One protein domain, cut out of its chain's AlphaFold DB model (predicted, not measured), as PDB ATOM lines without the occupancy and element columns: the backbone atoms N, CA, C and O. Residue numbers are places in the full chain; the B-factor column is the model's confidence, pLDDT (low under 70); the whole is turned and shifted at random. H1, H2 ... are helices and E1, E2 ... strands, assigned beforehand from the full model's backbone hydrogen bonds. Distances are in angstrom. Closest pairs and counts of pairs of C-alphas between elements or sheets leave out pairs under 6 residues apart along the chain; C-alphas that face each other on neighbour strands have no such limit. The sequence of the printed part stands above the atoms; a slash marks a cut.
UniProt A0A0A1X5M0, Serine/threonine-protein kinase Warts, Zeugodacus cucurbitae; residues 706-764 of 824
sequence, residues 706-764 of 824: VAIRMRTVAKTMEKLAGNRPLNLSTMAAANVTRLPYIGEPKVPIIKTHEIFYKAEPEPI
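AT A GLANCE: This is residues 706 to 764 of the 824 residues of the protein "Serine/threonine-protein kinase Warts" of Zeugodacus cucurbitae (UniProt A0A0A1X5M0). One long, narrow hairpin of two antiparallel strands, E1 and E2, makes most of the length, with the short helix H1 near one end and the loop of residues 737 to 748 at the other. The 59 printed residues hold one named helix and two named strands, in the order H1, E1, E2, a mixed class. The whole is an extended rod, 60 by 18 by 14 A, with a radius of gyration of the C-alphas of 18.7 A.

IN THESE COORDINATES: Find C-alpha 726 at (159.329, 113.518, 127.060); from there E1, residues 726 to 736, runs 32.9 A. E2, residues 749 to 759, runs 32.7 A to C-alpha 759 at (158.298, 109.875, 130.485). H1 is residues 714 to 721, 10.3 A long.

HOW THE PARTS SIT: Look at N 728 and O 757, 2.8 A apart, and N 734 and O 751, 2.9 A, within hydrogen-bond range across the hairpin of E1 and E2, whose directions differ by 164 degrees. H1 and E2 are only just apart, closest 8.4 A. In H1 every O i to N i+4 pair is within hydrogen-bond range.

THE WHOLE: The C-alphas farthest apart, of Tyr 741 and Ile 764, are 60.1 A apart. The printed part has no cut; H1 to E1 is a tight link, E1 to E2 a long one. Look for pLDDT under 70 at residues 721 to 723, 741, 746 and 763 to 764.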
ATOM      1  N   VAL A 706     157.556  90.386 119.292       86.12
ATOM      2  CA  VAL A 706     158.899  90.933 119.546       86.12
ATOM      3  C   VAL A 706     158.859  91.728 120.848       86.12
ATOM      4  O   VAL A 706     158.301  92.821 120.902       86.12
ATOM      5  N   ALA A 707     159.431  91.163 121.911       85.69
ATOM      6  CA  ALA A 707     159.487  91.795 123.226       85.69
ATOM      7  C   ALA A 707     160.766  92.637 123.367       85.69
ATOM      8  O   ALA A 707     161.857  92.099 123.542       85.69
ATOM      9  N   ILE A 708     160.635  93.964 123.304       84.88
ATOM     10  CA  ILE A 708     161.757  94.898 123.478       84.88
ATOM     11  C   ILE A 708     161.820  95.333 124.946       84.88
ATOM     12  O   ILE A 708     160.920  96.016 125.435       84.88
ATOM     13  N   ARG A 709     162.897  94.970 125.654       86.38
ATOM     14  CA  ARG A 709     163.170  95.439 127.022       86.38
ATOM     15  C   ARG A 709     164.281  96.485 127.006       86.38
ATOM     16  O   ARG A 709     165.449  96.144 126.867       86.38
ATOM     17  N   MET A 710     163.920  97.748 127.203       82.12
ATOM     18  CA  MET A 710     164.865  98.868 127.281       82.12
ATOM     19  C   MET A 710     165.083  99.345 128.725       82.12
ATOM     20  O   MET A 710     164.276  99.067 129.613       82.12
ATOM     21  N   ARG A 711     166.183 100.070 128.965       84.81
ATOM     22  CA  ARG A 711     166.455 100.789 130.221       84.81
ATOM     23  C   ARG A 711     166.727 102.255 129.893       84.81
ATOM     24  O   ARG A 711     167.637 102.540 129.120       84.81
ATOM     25  N   THR A 712     165.966 103.169 130.479       79.00
ATOM     26  CA  THR A 712     166.234 104.610 130.401       79.00
ATOM     27  C   THR A 712     167.242 105.022 131.478       79.00
ATOM     28  O   THR A 712     167.268 104.463 132.573       79.00
ATOM     29  N   VAL A 713     168.101 105.997 131.170       82.31
ATOM     30  CA  VAL A 713     169.075 106.547 132.124       82.31
ATOM     31  C   VAL A 713     168.526 107.865 132.658       82.31
ATOM     32  O   VAL A 713     168.499 108.852 131.928       82.31
ATOM     33  N   ALA A 714     168.103 107.889 133.927       78.00
ATOM     34  CA  ALA A 714     167.449 109.051 134.541       78.00
ATOM     35  C   ALA A 714     168.250 110.355 134.356       78.00
ATOM     36  O   ALA A 714     167.706 111.320 133.836       78.00
ATOM     37  N   LYS A 715     169.565 110.337 134.630       77.81
ATOM     38  CA  LYS A 715     170.470 111.490 134.425       77.81
ATOM     39  C   LYS A 715     170.473 112.032 132.989       77.81
ATOM     40  O   LYS A 715     170.685 113.217 132.773       77.81
ATOM     41  N   THR A 716     170.257 111.176 131.990       78.25
ATOM     42  CA  THR A 716     170.152 111.597 130.585       78.25
ATOM     43  C   THR A 716     168.789 112.232 130.317       78.25
ATOM     44  O   THR A 716     168.721 113.256 129.650       78.25
ATOM     45  N   MET A 717     167.706 111.688 130.880       75.25
ATOM     46  CA  MET A 717     166.363 112.274 130.749       75.25
ATOM     47  C   MET A 717     166.256 113.637 131.447       75.25
ATOM     48  O   MET A 717     165.669 114.563 130.900       75.25
ATOM     49  N   GLU A 718     166.892 113.769 132.609       73.12
ATOM     50  CA  GLU A 718     167.050 115.008 133.374       73.12
ATOM     51  C   GLU A 718     167.816 116.076 132.572       73.12
ATOM     52  O   GLU A 718     167.308 117.184 132.398       73.12
ATOM     53  N   LYS A 719     168.969 115.723 131.978       72.44
ATOM     54  CA  LYS A 719     169.711 116.612 131.061       72.44
ATOM     55  C   LYS A 719     168.886 117.059 129.849       72.44
ATOM     56  O   LYS A 719     169.011 118.203 129.433       72.44
ATOM     57  N   LEU A 720     168.074 116.172 129.263       72.44
ATOM     58  CA  LEU A 720     167.270 116.507 128.081       72.44
ATOM     59  C   LEU A 720     166.004 117.313 128.420       72.44
ATOM     60  O   LEU A 720     165.546 118.087 127.580       72.44
ATOM     61  N   ALA A 721     165.394 117.104 129.594       66.31
ATOM     62  CA  ALA A 721     164.083 117.674 129.912       66.31
ATOM     63  C   ALA A 721     163.710 117.675 131.411       66.31
ATOM     64  O   ALA A 721     162.575 117.342 131.751       66.31
ATOM     65  N   GLY A 722     164.601 118.091 132.318       65.12
ATOM     66  CA  GLY A 722     164.339 118.091 133.772       65.12
ATOM     67  C   GLY A 722     162.980 118.672 134.211       65.12
ATOM     68  O   GLY A 722     162.364 118.146 135.129       65.12
ATOM     69  N   ASN A 723     162.457 119.675 133.488       67.00
ATOM     70  CA  ASN A 723     161.163 120.319 133.767       67.00
ATOM     71  C   ASN A 723     160.061 120.046 132.712       67.00
ATOM     72  O   ASN A 723     159.084 120.798 132.653       67.00
ATOM     73  N   ARG A 724     160.196 119.049 131.819       77.38
ATOM     74  CA  ARG A 724     159.196 118.771 130.757       77.38
ATOM     75  C   ARG A 724     158.986 117.269 130.505       77.38
ATOM     76  O   ARG A 724     159.953 116.518 130.479       77.38
ATOM     77  N   PRO A 725     157.747 116.813 130.238       76.62
ATOM     78  CA  PRO A 725     157.501 115.424 129.859       76.62
ATOM     79  C   PRO A 725     158.052 115.123 128.457       76.62
ATOM     80  O   PRO A 725     157.779 115.854 127.502       76.62
ATOM     81  N   LEU A 726     158.786 114.018 128.324       78.62
ATOM     82  CA  LEU A 726     159.329 113.518 127.060       78.62
ATOM     83  C   LEU A 726     158.439 112.420 126.478       78.62
ATOM     84  O   LEU A 726     158.101 111.455 127.159       78.62
ATOM     85  N   ASN A 727     158.124 112.521 125.187       79.62
ATOM     86  CA  ASN A 727     157.473 111.447 124.437       79.62
ATOM     87  C   ASN A 727     158.541 110.657 123.670       79.62
ATOM     88  O   ASN A 727     159.037 111.121 122.645       79.62
ATOM     89  N   LEU A 728     158.886 109.465 124.155       81.00
ATOM     90  CA  LEU A 728     159.750 108.527 123.440       81.00
ATOM     91  C   LEU A 728     158.898 107.721 122.452       81.00
ATOM     92  O   LEU A 728     157.962 107.034 122.860       81.00
ATOM     93  N   SER A 729     159.204 107.799 121.158       80.62
ATOM     94  CA  SER A 729     158.524 107.030 120.111       80.62
ATOM     95  C   SER A 729     159.332 105.805 119.685       80.62
ATOM     96  O   SER A 729     160.552 105.846 119.533       80.62
ATOM     97  N   THR A 730     158.631 104.696 119.455       84.81
ATOM     98  CA  THR A 730     159.188 103.472 118.869       84.81
ATOM     99  C   THR A 730     158.251 102.983 117.768       84.81
ATOM    100  O   THR A 730     157.065 102.777 118.007       84.81
ATOM    101  N   MET A 731     158.755 102.822 116.541       82.56
ATOM    102  CA  MET A 731     157.956 102.337 115.409       82.56
ATOM    103  C   MET A 731     158.350 100.905 115.058       82.56
ATOM    104  O   MET A 731     159.477 100.650 114.638       82.56
ATOM    105  N   ALA A 732     157.394  99.986 115.173       85.81
ATOM    106  CA  ALA A 732     157.487  98.664 114.573       85.81
ATOM    107  C   ALA A 732     156.939  98.720 113.141       85.81
ATOM    108  O   ALA A 732     155.902  99.338 112.884       85.81
ATOM    109  N   ALA A 733     157.619  98.061 112.204       83.31
ATOM    110  CA  ALA A 733     157.189  97.983 110.815       83.31
ATOM    111  C   ALA A 733     157.372  96.562 110.272       83.31
ATOM    112  O   ALA A 733     158.468  96.007 110.308       83.31
ATOM    113  N   ALA A 734     156.288  95.979 109.767       84.19
ATOM    114  CA  ALA A 734     156.276  94.678 109.115       84.19
ATOM    115  C   ALA A 734     156.065  94.851 107.605       84.19
ATOM    116  O   ALA A 734     155.221  95.643 107.182       84.19
ATOM    117  N   ASN A 735     156.803  94.083 106.804       85.50
ATOM    118  CA  ASN A 735     156.611  93.950 105.362       85.50
ATOM    119  C   ASN A 735     156.580  92.459 105.002       85.50
ATOM    120  O   ASN A 735     157.467  91.713 105.416       85.50
ATOM    121  N   VAL A 736     155.578  92.023 104.241       83.88
ATOM    122  CA  VAL A 736     155.487  90.636 103.759       83.88
ATOM    123  C   VAL A 736     156.257  90.518 102.445       83.88
ATOM    124  O   VAL A 736     155.845  91.102 101.448       83.88
ATOM    125  N   THR A 737     157.357  89.762 102.433       81.19
ATOM    126  CA  THR A 737     158.228  89.622 101.251       81.19
ATOM    127  C   THR A 737     157.850  88.454 100.339       81.19
ATOM    128  O   THR A 737     157.899  88.601  99.124       81.19
ATOM    129  N   ARG A 738     157.447  87.296 100.882       79.00
ATOM    130  CA  ARG A 738     157.095  86.090 100.103       79.00
ATOM    131  C   ARG A 738     155.833  85.416 100.662       79.00
ATOM    132  O   ARG A 738     155.651  85.355 101.876       79.00
ATOM    133  N   LEU A 739     154.962  84.919  99.780       78.69
ATOM    134  CA  LEU A 739     153.738  84.167 100.096       78.69
ATOM    135  C   LEU A 739     153.872  82.706  99.622       78.69
ATOM    136  O   LEU A 739     154.363  82.475  98.514       78.69
ATOM    137  N   PRO A 740     153.359  81.718 100.384       72.81
ATOM    138  CA  PRO A 740     153.693  80.296 100.213       72.81
ATOM    139  C   PRO A 740     153.299  79.665  98.867       72.81
ATOM    140  O   PRO A 740     153.876  78.651  98.493       72.81
ATOM    141  N   TYR A 741     152.344  80.248  98.132       65.38
ATOM    142  CA  TYR A 741     151.819  79.687  96.873       65.38
ATOM    143  C   TYR A 741     151.790  80.678  95.700       65.38
ATOM    144  O   TYR A 741     151.239  80.370  94.646       65.38
ATOM    145  N   ILE A 742     152.308  81.896  95.892       70.88
ATOM    146  CA  ILE A 742     152.193  83.002  94.918       70.88
ATOM    147  C   ILE A 742     153.567  83.631  94.615       70.88
ATOM    148  O   ILE A 742     153.707  84.337  93.618       70.88
ATOM    149  N   GLY A 743     154.591  83.349  95.429       71.94
ATOM    150  CA  GLY A 743     155.875  84.040  95.357       71.94
ATOM    151  C   GLY A 743     155.774  85.419  96.003       71.94
ATOM    152  O   GLY A 743     155.162  85.572  97.062       71.94
ATOM    153  N   GLU A 744     156.377  86.426  95.387       74.06
ATOM    154  CA  GLU A 744     156.416  87.787  95.925       74.06
ATOM    155  C   GLU A 744     155.077  88.524  95.711       74.06
ATOM    156  O   GLU A 744     154.439  88.388  94.658       74.06
ATOM    157  N   PRO A 745     154.593  89.305  96.696       73.25
ATOM    158  CA  PRO A 745     153.346  90.036  96.550       73.25
ATOM    159  C   PRO A 745     153.527  91.234  95.615       73.25
ATOM    160  O   PRO A 745     154.302  92.146  95.883       73.25
ATOM    161  N   LYS A 746     152.701  91.300  94.564       66.25
ATOM    162  CA  LYS A 746     152.675  92.401  93.573       66.25
ATOM    163  C   LYS A 746     152.341  93.794  94.145       66.25
ATOM    164  O   LYS A 746     152.297  94.763  93.394       66.25
ATOM    165  N   VAL A 747     152.047  93.883  95.441       72.56
ATOM    166  CA  VAL A 747     151.875  95.114  96.219       72.56
ATOM    167  C   VAL A 747     152.481  94.844  97.602       72.56
ATOM    168  O   VAL A 747     152.051  93.877  98.237       72.56
ATOM    169  N   PRO A 748     153.435  95.653  98.098       71.19
ATOM    170  CA  PRO A 748     154.073  95.405  99.387       71.19
ATOM    171  C   PRO A 748     153.053  95.553 100.525       71.19
ATOM    172  O   PRO A 748     152.448  96.612 100.713       71.19
ATOM    173  N   ILE A 749     152.844  94.478 101.292       74.50
ATOM    174  CA  ILE A 749     151.902  94.467 102.418       74.50
ATOM    175  C   ILE A 749     152.628  95.018 103.647       74.50
ATOM    176  O   ILE A 749     153.080  94.274 104.517       74.50
ATOM    177  N   ILE A 750     152.755  96.344 103.684       78.12
ATOM    178  CA  ILE A 750     153.392  97.071 104.781       78.12
ATOM    179  C   ILE A 750     152.368  97.391 105.875       78.12
ATOM    180  O   ILE A 750     151.267  97.887 105.607       78.12
ATOM    181  N   LYS A 751     152.751  97.140 107.129       78.94
ATOM    182  CA  LYS A 751     152.033  97.565 108.334       78.94
ATOM    183  C   LYS A 751     153.004  98.207 109.316       78.94
ATOM    184  O   LYS A 751     153.899  97.543 109.826       78.94
ATOM    185  N   THR A 752     152.800  99.490 109.590       81.50
ATOM    186  CA  THR A 752     153.494 100.240 110.640       81.50
ATOM    187  C   THR A 752     152.609 100.359 111.880       81.50
ATOM    188  O   THR A 752     151.385 100.475 111.774       81.50
ATOM    189  N   HIS A 753     153.226 100.332 113.058       81.38
ATOM    190  CA  HIS A 753     152.586 100.644 114.332       81.38
ATOM    191  C   HIS A 753     153.579 101.409 115.211       81.38
ATOM    192  O   HIS A 753     154.669 100.917 115.502       81.38
ATOM    193  N   GLU A 754     153.197 102.604 115.654       82.62
ATOM    194  CA  GLU A 754     154.007 103.440 116.541       82.62
ATOM    195  C   GLU A 754     153.510 103.321 117.987       82.62
ATOM    196  O   GLU A 754     152.307 103.310 118.257       82.62
ATOM    197  N   ILE A 755     154.448 103.179 118.919       84.19
ATOM    198  CA  ILE A 755     154.214 103.079 120.357       84.19
ATOM    199  C   ILE A 755     154.915 104.270 121.008       84.19
ATOM    200  O   ILE A 755     156.136 104.414 120.909       84.19
ATOM    201  N   PHE A 756     154.130 105.110 121.678       81.38
ATOM    202  CA  PHE A 756     154.614 106.256 122.438       81.38
ATOM    203  C   PHE A 756     154.697 105.905 123.923       81.38
ATOM    204  O   PHE A 756     153.712 105.460 124.513       81.38
ATOM    205  N   TYR A 757     155.853 106.154 124.529       83.94
ATOM    206  CA  TYR A 757     156.061 106.112 125.969       83.94
ATOM    207  C   TYR A 757     156.261 107.540 126.482       83.94
ATOM    208  O   TYR A 757     157.216 108.216 126.093       83.94
ATOM    209  N   LYS A 758     155.352 108.007 127.342       82.38
ATOM    210  CA  LYS A 758     155.467 109.311 127.998       82.38
ATOM    211  C   LYS A 758     156.284 109.150 129.278       82.38
ATOM    212  O   LYS A 758     155.845 108.482 130.209       82.38
ATOM    213  N   ALA A 759     157.458 109.764 129.307       78.69
ATOM    214  CA  ALA A 759     158.298 109.875 130.485       78.69
ATOM    215  C   ALA A 759     158.078 111.249 131.119       78.69
ATOM    216  O   ALA A 759     158.458 112.273 130.550       78.69
ATOM    217  N   GLU A 760     157.446 111.276 132.285       77.56
ATOM    218  CA  GLU A 760     157.276 112.490 133.080       77.56
ATOM    219  C   GLU A 760     158.369 112.517 134.159       77.56
ATOM    220  O   GLU A 760     158.548 111.501 134.836       77.56
ATOM    221  N   PRO A 761     159.119 113.622 134.329       71.19
ATOM    222  CA  PRO A 761     159.939 113.809 135.519       71.19
ATOM    223  C   PRO A 761     159.056 113.726 136.768       71.19
ATOM    224  O   PRO A 761     157.984 114.336 136.806       71.19
ATOM    225  N   GLU A 762     159.491 112.988 137.791       75.38
ATOM    226  CA  GLU A 762     158.830 113.046 139.096       75.38
ATOM    227  C   GLU A 762     158.953 114.487 139.619       75.38
ATOM    228  O   GLU A 762     160.062 115.031 139.614       75.38
ATOM    229  N   PRO A 763     157.850 115.147 140.026       66.50
ATOM    230  CA  PRO A 763     157.916 116.518 140.499       66.50
ATOM    231  C   PRO A 763     158.725 116.549 141.792       66.50
ATOM    232  O   PRO A 763     158.234 116.138 142.849       66.50
ATOM    233  N   ILE A 764     159.963 117.047 141.685       67.88
ATOM    234  CA  ILE A 764     160.843 117.304 142.822       67.88
ATOM    235  C   ILE A 764     160.016 118.082 143.837       67.88
ATOM    236  O   ILE A 764     159.558 119.192 143.556       67.88
TER     237      ILE A 764